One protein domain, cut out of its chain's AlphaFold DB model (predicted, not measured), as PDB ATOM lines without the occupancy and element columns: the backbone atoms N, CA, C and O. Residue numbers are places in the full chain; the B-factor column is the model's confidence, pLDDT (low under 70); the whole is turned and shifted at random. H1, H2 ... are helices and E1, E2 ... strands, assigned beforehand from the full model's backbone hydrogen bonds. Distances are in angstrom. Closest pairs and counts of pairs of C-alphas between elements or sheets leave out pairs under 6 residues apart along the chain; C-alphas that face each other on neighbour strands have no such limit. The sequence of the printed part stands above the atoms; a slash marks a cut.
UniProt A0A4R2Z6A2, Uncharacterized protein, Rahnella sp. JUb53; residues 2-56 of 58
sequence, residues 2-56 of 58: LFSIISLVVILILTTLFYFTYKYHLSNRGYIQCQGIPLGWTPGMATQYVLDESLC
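AT A GLANCE: This is residues 2 to 56 of the 58 residues of an uncharacterized protein of Rahnella sp. JUb53 (UniProt A0A4R2Z6A2). A long helix, H1, makes an arm whose residues 2 to 22 stick out from a small head, a two-stranded hairpin of E1 and E2 with a long loop. The printed part has 55 residues, in the order H1, E1, E2, the sheet antiparallel and the class mixed, helices and strands. It is only just extended, close to loose, with a radius of gyration of the C-alphas of 15.6 A, and flat, spanning 50 by 31 by 10 A.

HOW THE PARTS SIT: In H1, residues 2 to 28, every O i to N i+4 pair is within hydrogen-bond range. E1, residues 32 to 35, and E2, residues 47 to 50, form an antiparallel hairpin at 140 degrees, with N 32 and O 50 2.7 A apart. The closest C-alphas of H1 and E1, Leu 26 and Ile 32, are 7.8 A apart.

IN THESE COORDINATES: H1 runs 39.0 A from C-alpha 2 at (118.185, 34.930, 20.312). E1 is 10.2 A long; E2 is 9.8 A, ending at C-alpha 50 at (102.273, 43.534, -18.816).

THE WHOLE: The C-alphas of Leu 2 and Ser 54, the two farthest apart, are 50.8 A apart. The printed part has no cut. The link E1 to E2 is long, with 11 residues; residues 36 to 46 have pLDDT under 70.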
ATOM      1  N   LEU A   2     118.554  36.105  21.127       82.56
ATOM      2  CA  LEU A   2     118.185  34.930  20.312       82.56
ATOM      3  C   LEU A   2     116.807  35.044  19.626       82.56
ATOM      4  O   LEU A   2     116.696  34.802  18.431       82.56
ATOM      5  N   PHE A   3     115.776  35.486  20.357       85.69
ATOM      6  CA  PHE A   3     114.424  35.675  19.810       85.69
ATOM      7  C   PHE A   3     114.397  36.658  18.625       85.69
ATOM      8  O   PHE A   3     113.753  36.399  17.616       85.69
ATOM      9  N   SER A   4     115.168  37.747  18.703       87.81
ATOM     10  CA  SER A   4     115.272  38.744  17.630       87.81
ATOM     11  C   SER A   4     115.901  38.171  16.358       87.81
ATOM     12  O   SER A   4     115.455  38.494  15.262       87.81
ATOM     13  N   ILE A   5     116.905  37.299  16.491       93.44
ATOM     14  CA  ILE A   5     117.561  36.654  15.345       93.44
ATOM     15  C   ILE A   5     116.593  35.689  14.656       93.44
ATOM     16  O   ILE A   5     116.478  35.710  13.434       93.44
ATOM     17  N   ILE A   6     115.847  34.897  15.434       94.88
ATOM     18  CA  ILE A   6     114.836  33.978  14.896       94.88
ATOM     19  C   ILE A   6     113.776  34.758  14.107       94.88
ATOM     20  O   ILE A   6     113.477  34.396  12.970       94.88
ATOM     21  N   SER A   7     113.268  35.867  14.652       93.44
ATOM     22  CA  SER A   7     112.287  36.706  13.953       93.44
ATOM     23  C   SER A   7     112.819  37.275  12.636       93.44
ATOM     24  O   SER A   7     112.100  37.269  11.639       93.44
ATOM     25  N   LEU A   8     114.080  37.722  12.589       95.06
ATOM     26  CA  LEU A   8     114.695  38.216  11.351       95.06
ATOM     27  C   LEU A   8     114.797  37.120  10.286       95.06
ATOM     28  O   LEU A   8     114.460  37.356   9.128       95.06
ATOM     29  N   VAL A   9     115.210  35.913  10.680       96.25
ATOM     30  CA  VAL A   9     115.298  34.767   9.765       96.25
ATOM     31  C   VAL A   9     113.918  34.404   9.213       96.25
ATOM     32  O   VAL A   9     113.775  34.211   8.008       96.25
ATOM     33  N   VAL A  10     112.883  34.385  10.056       96.56
ATOM     34  CA  VAL A  10     111.505  34.111   9.617       96.56
ATOM     35  C   VAL A  10     111.017  35.163   8.618       96.56
ATOM     36  O   VAL A  10     110.458  34.805   7.583       96.56
ATOM     37  N   ILE A  11     111.269  36.450   8.871       96.38
ATOM     38  CA  ILE A  11     110.891  37.533   7.948       96.38
ATOM     39  C   ILE A  11     111.613  37.382   6.601       96.38
ATOM     40  O   ILE A  11     110.989  37.531   5.549       96.38
ATOM     41  N   LEU A  12     112.903  37.039   6.605       96.25
ATOM     42  CA  LEU A  12     113.668  36.803   5.375       96.25
ATOM     43  C   LEU A  12     113.102  35.626   4.568       96.25
ATOM     44  O   LEU A  12     112.951  35.715   3.350       96.25
ATOM     45  N   ILE A  13     112.721  34.540   5.239       96.94
ATOM     46  CA  ILE A  13     112.102  33.384   4.578       96.94
ATOM     47  C   ILE A  13     110.737  33.768   3.990       96.94
ATOM     48  O   ILE A  13     110.458  33.479   2.830       96.94
ATOM     49  N   LEU A  14     109.889  34.467   4.747       96.50
ATOM     50  CA  LEU A  14     108.562  34.864   4.269       96.50
ATOM     51  C   LEU A  14     108.633  35.838   3.089       96.50
ATOM     52  O   LEU A  14     107.899  35.678   2.117       96.50
ATOM     53  N   THR A  15     109.528  36.824   3.146       94.19
ATOM     54  CA  THR A  15     109.705  37.811   2.067       94.19
ATOM     55  C   THR A  15     110.236  37.171   0.788       94.19
ATOM     56  O   THR A  15     109.729  37.467  -0.295       94.19
ATOM     57  N   THR A  16     111.195  36.250   0.895       94.12
ATOM     58  CA  THR A  16     111.708  35.504  -0.265       94.12
ATOM     59  C   THR A  16     110.641  34.590  -0.867       94.12
ATOM     60  O   THR A  16     110.412  34.642  -2.076       94.12
ATOM     61  N   LEU A  17     109.915  33.821  -0.046       96.31
ATOM     62  CA  LEU A  17     108.802  32.982  -0.509       96.31
ATOM     63  C   LEU A  17     107.701  33.799  -1.186       96.31
ATOM     64  O   LEU A  17     107.214  33.415  -2.253       96.31
ATOM     65  N   PHE A  18     107.325  34.936  -0.596       94.06
ATOM     66  CA  PHE A  18     106.337  35.838  -1.175       94.06
ATOM     67  C   PHE A  18     106.801  36.361  -2.536       94.06
ATOM     68  O   PHE A  18     106.046  36.295  -3.503       94.06
ATOM     69  N   TYR A  19     108.056  36.804  -2.641       90.75
ATOM     70  CA  TYR A  19     108.626  37.293  -3.894       90.75
ATOM     71  C   TYR A  19     108.586  36.238  -5.008       90.75
ATOM     72  O   TYR A  19     108.114  36.525  -6.110       90.75
ATOM     73  N   PHE A  20     109.017  35.004  -4.722       92.06
ATOM     74  CA  PHE A  20     108.982  33.921  -5.708       92.06
ATOM     75  C   PHE A  20     107.556  33.534  -6.096       92.06
ATOM     76  O   PHE A  20     107.260  33.422  -7.283       92.06
ATOM     77  N   THR A  21     106.661  33.384  -5.119       92.44
ATOM     78  CA  THR A  21     105.261  33.007  -5.370       92.44
ATOM     79  C   THR A  21     104.545  34.076  -6.191       92.44
ATOM     80  O   THR A  21     103.827  33.760  -7.138       92.44
ATOM     81  N   TYR A  22     104.777  35.348  -5.870       89.38
ATOM     82  CA  TYR A  22     104.212  36.477  -6.596       89.38
ATOM     83  C   TYR A  22     104.688  36.504  -8.053       89.38
ATOM     84  O   TYR A  22     103.864  36.588  -8.966       89.38
ATOM     85  N   LYS A  23     105.997  36.346  -8.287       85.94
ATOM     86  CA  LYS A  23     106.554  36.263  -9.644       85.94
ATOM     87  C   LYS A  23     106.050  35.052 -10.417       85.94
ATOM     88  O   LYS A  23     105.687  35.187 -11.582       85.94
ATOM     89  N   TYR A  24     105.991  33.891  -9.772       89.69
ATOM     90  CA  TYR A  24     105.454  32.677 -10.378       89.69
ATOM     91  C   TYR A  24     103.998  32.869 -10.799       89.69
ATOM     92  O   TYR A  24     103.619  32.529 -11.912       89.69
ATOM     93  N   HIS A  25     103.183  33.475  -9.940       90.12
ATOM     94  CA  HIS A  25     101.776  33.713 -10.224       90.12
ATOM     95  C   HIS A  25     101.559  34.750 -11.337       90.12
ATOM     96  O   HIS A  25     100.644  34.591 -12.144       90.12
ATOM     97  N   LEU A  26     102.412  35.775 -11.425       86.88
ATOM     98  CA  LEU A  26     102.435  36.700 -12.561       86.88
ATOM     99  C   LEU A  26     102.804  35.972 -13.861       86.88
ATOM    100  O   LEU A  26     102.061  36.056 -14.834       86.88
ATOM    101  N   SER A  27     103.880  35.184 -13.857       85.06
ATOM    102  CA  SER A  27     104.303  34.409 -15.029       85.06
ATOM    103  C   SER A  27     103.243  33.392 -15.468       85.06
ATOM    104  O   SER A  27     102.927  33.307 -16.650       85.06
ATOM    105  N   ASN A  28     102.608  32.690 -14.523       88.06
ATOM    106  CA  ASN A  28     101.542  31.724 -14.804       88.06
ATOM    107  C   ASN A  28     100.280  32.377 -15.390       88.06
ATOM    108  O   ASN A  28      99.510  31.729 -16.091       88.06
ATOM    109  N   ARG A  29     100.053  33.663 -15.109       87.81
ATOM    110  CA  ARG A  29      98.979  34.453 -15.725       87.81
ATOM    111  C   ARG A  29      99.383  35.071 -17.072       87.81
ATOM    112  O   ARG A  29      98.570  35.772 -17.663       87.81
ATOM    113  N   GLY A  30     100.605  34.820 -17.545       85.38
ATOM    114  CA  GLY A  30     101.128  35.349 -18.804       85.38
ATOM    115  C   GLY A  30     101.689  36.767 -18.707       85.38
ATOM    116  O   GLY A  30     101.882  37.404 -19.734       85.38
ATOM    117  N   TYR A  31     101.947  37.284 -17.499       85.19
ATOM    118  CA  TYR A  31     102.578  38.594 -17.359       85.19
ATOM    119  C   TYR A  31     104.080  38.515 -17.656       85.19
ATOM    120  O   TYR A  31     104.805  37.689 -17.097       85.19
ATOM    121  N   ILE A  32     104.543  39.444 -18.482       83.38
ATOM    122  CA  ILE A  32     105.927  39.673 -18.885       83.38
ATOM    123  C   ILE A  32     106.478  40.846 -18.071       83.38
ATOM    124  O   ILE A  32     105.791  41.846 -17.848       83.38
ATOM    125  N   GLN A  33     107.714  40.713 -17.592       81.88
ATOM    126  CA  GLN A  33     108.408  41.754 -16.836       81.88
ATOM    127  C   GLN A  33     109.128  42.708 -17.799       81.88
ATOM    128  O   GLN A  33     109.997  42.270 -18.547       81.88
ATOM    129  N   CYS A  34     108.834  44.004 -17.717       80.75
ATOM    130  CA  CYS A  34     109.447  45.039 -18.546       80.75
ATOM    131  C   CYS A  34     109.999  46.200 -17.720       80.75
ATOM    132  O   CYS A  34     109.615  46.403 -16.560       80.75
ATOM    133  N   GLN A  35     110.934  46.949 -18.315       76.19
ATOM    134  CA  GLN A  35     111.415  48.194 -17.725       76.19
ATOM    135  C   GLN A  35     110.234  49.164 -17.672       76.19
ATOM    136  O   GLN A  35     109.656  49.520 -18.693       76.19
ATOM    137  N   GLY A  36     109.800  49.501 -16.463       69.69
ATOM    138  CA  GLY A  36     108.732  50.464 -16.267       69.69
ATOM    139  C   GLY A  36     109.268  51.878 -16.444       69.69
ATOM    140  O   GLY A  36     110.416  52.169 -16.106       69.69
ATOM    141  N   ILE A  37     108.413  52.780 -16.911       68.94
ATOM    142  CA  ILE A  37     108.701  54.211 -16.863       68.94
ATOM    143  C   ILE A  37     108.583  54.635 -15.393       68.94
ATOM    144  O   ILE A  37     107.528  54.421 -14.787       68.94
ATOM    145  N   PRO A  38     109.627  55.211 -14.772       66.31
ATOM    146  CA  PRO A  38     109.506  55.746 -13.426       66.31
ATOM    147  C   PRO A  38     108.567  56.956 -13.467       66.31
ATOM    148  O   PRO A  38     108.981  58.075 -13.746       66.31
ATOM    149  N   LEU A  39     107.281  56.738 -13.182       66.00
ATOM    150  CA  LEU A  39     106.282  57.811 -13.059       66.00
ATOM    151  C   LEU A  39     106.481  58.655 -11.780       66.00
ATOM    152  O   LEU A  39     105.724  59.587 -11.526       66.00
ATOM    153  N   GLY A  40     107.491  58.331 -10.966       68.00
ATOM    154  CA  GLY A  40     107.834  59.014  -9.722       68.00
ATOM    155  C   GLY A  40     109.342  59.208  -9.547       68.00
ATOM    156  O   GLY A  40     110.146  58.867 -10.407       68.00
ATOM    157  N   TRP A  41     109.732  59.748  -8.394       66.56
ATOM    158  CA  TRP A  41     111.094  60.216  -8.101       66.56
ATOM    159  C   TRP A  41     112.122  59.108  -7.825       66.56
ATOM    160  O   TRP A  41     113.240  59.406  -7.412       66.56
ATOM    161  N   THR A  42     111.761  57.837  -8.004       63.28
ATOM    162  CA  THR A  42     112.635  56.681  -7.768       63.28
ATOM    163  C   THR A  42     113.223  56.165  -9.089       63.28
ATOM    164  O   THR A  42     112.616  55.317  -9.750       63.28
ATOM    165  N   PRO A  43     114.409  56.654  -9.502       58.62
ATOM    166  CA  PRO A  43     115.053  56.207 -10.731       58.62
ATOM    167  C   PRO A  43     115.471  54.731 -10.632       58.62
ATOM    168  O   PRO A  43     115.950  54.273  -9.597       58.62
ATOM    169  N   GLY A  44     115.299  53.982 -11.725       61.16
ATOM    170  CA  GLY A  44     115.870  52.639 -11.894       61.16
ATOM    171  C   GLY A  44     115.151  51.475 -11.197       61.16
ATOM    172  O   GLY A  44     115.620  50.347 -11.308       61.16
ATOM    173  N   MET A  45     114.026  51.704 -10.505       63.62
ATOM    174  CA  MET A  45     113.268  50.633  -9.821       63.62
ATOM    175  C   MET A  45     111.876  50.353 -10.399       63.62
ATOM    176  O   MET A  45     111.176  49.465  -9.910       63.62
ATOM    177  N   ALA A  46     111.444  51.079 -11.427       69.56
ATOM    178  CA  ALA A  46     110.149  50.824 -12.039       69.56
ATOM    179  C   ALA A  46     110.205  49.502 -12.822       69.56
ATOM    180  O   ALA A  46     110.846  49.396 -13.862       69.56
ATOM    181  N   THR A  47     109.557  48.468 -12.288       75.31
ATOM    182  CA  THR A  47     109.315  47.203 -12.988       75.31
ATOM    183  C   THR A  47     107.834  47.139 -13.318       75.31
ATOM    184  O   THR A  47     107.007  47.125 -12.407       75.31
ATOM    185  N   GLN A  48     107.500  47.110 -14.604       78.88
ATOM    186  CA  GLN A  48     106.124  46.953 -15.061       78.88
ATOM    187  C   GLN A  48     105.879  45.488 -15.427       78.88
ATOM    188  O   GLN A  48     106.742  44.840 -16.012       78.88
ATOM    189  N   TYR A  49     104.703  44.966 -15.083       80.31
ATOM    190  CA  TYR A  49     104.255  43.645 -15.514       80.31
ATOM    191  C   TYR A  49     103.097  43.821 -16.494       80.31
ATOM    192  O   TYR A  49     102.057  44.362 -16.115       80.31
ATOM    193  N   VAL A  50     103.271  43.389 -17.741       80.62
ATOM    194  CA  VAL A  50     102.273  43.534 -18.816       80.62
ATOM    195  C   VAL A  50     101.875  42.177 -19.380       80.62
ATOM    196  O   VAL A  50     102.653  41.240 -19.303       80.62
ATOM    197  N   LEU A  51     100.672  42.052 -19.938       81.81
ATOM    198  CA  LEU A  51     100.206  40.801 -20.560       81.81
ATOM    199  C   LEU A  51     100.658  40.636 -22.016       81.81
ATOM    200  O   LEU A  51     100.628  39.531 -22.542       81.81
ATOM    201  N   ASP A  52     101.045  41.732 -22.660       77.00
ATOM    202  CA  ASP A  52     101.495  41.758 -24.045       77.00
ATOM    203  C   ASP A  52     102.824  42.512 -24.108       77.00
ATOM    204  O   ASP A  52     102.950  43.606 -23.556       77.00
ATOM    205  N   GLU A  53     103.809  41.912 -24.767       75.31
ATOM    206  CA  GLU A  53     105.140  42.479 -24.978       75.31
ATOM    207  C   GLU A  53     105.073  43.802 -25.755       75.31
ATOM    208  O   GLU A  53     105.892  44.690 -25.527       75.31
ATOM    209  N   SER A  54     104.038  44.001 -26.581       75.69
ATOM    210  CA  SER A  54     103.787  45.272 -27.278       75.69
ATOM    211  C   SER A  54     103.521  46.455 -26.333       75.69
ATOM    212  O   SER A  54     103.701  47.613 -26.717       75.69
ATOM    213  N   LEU A  55     103.121  46.178 -25.084       71.31
ATOM    214  CA  LEU A  55     102.883  47.177 -24.037       71.31
ATOM    215  C   LEU A  55     104.153  47.524 -23.250       71.31
ATOM    216  O   LEU A  55     104.125  48.413 -22.393       71.31
ATOM    217  N   CYS A  56     105.263  46.835 -23.511       74.69
ATOM    218  CA  CYS A  56     106.569  47.236 -23.017       74.69
ATOM    219  C   CYS A  56     107.045  48.412 -23.865       74.69
ATOM    220  O   CYS A  56     107.610  48.231 -24.940       74.69
TER     221      CYS A  56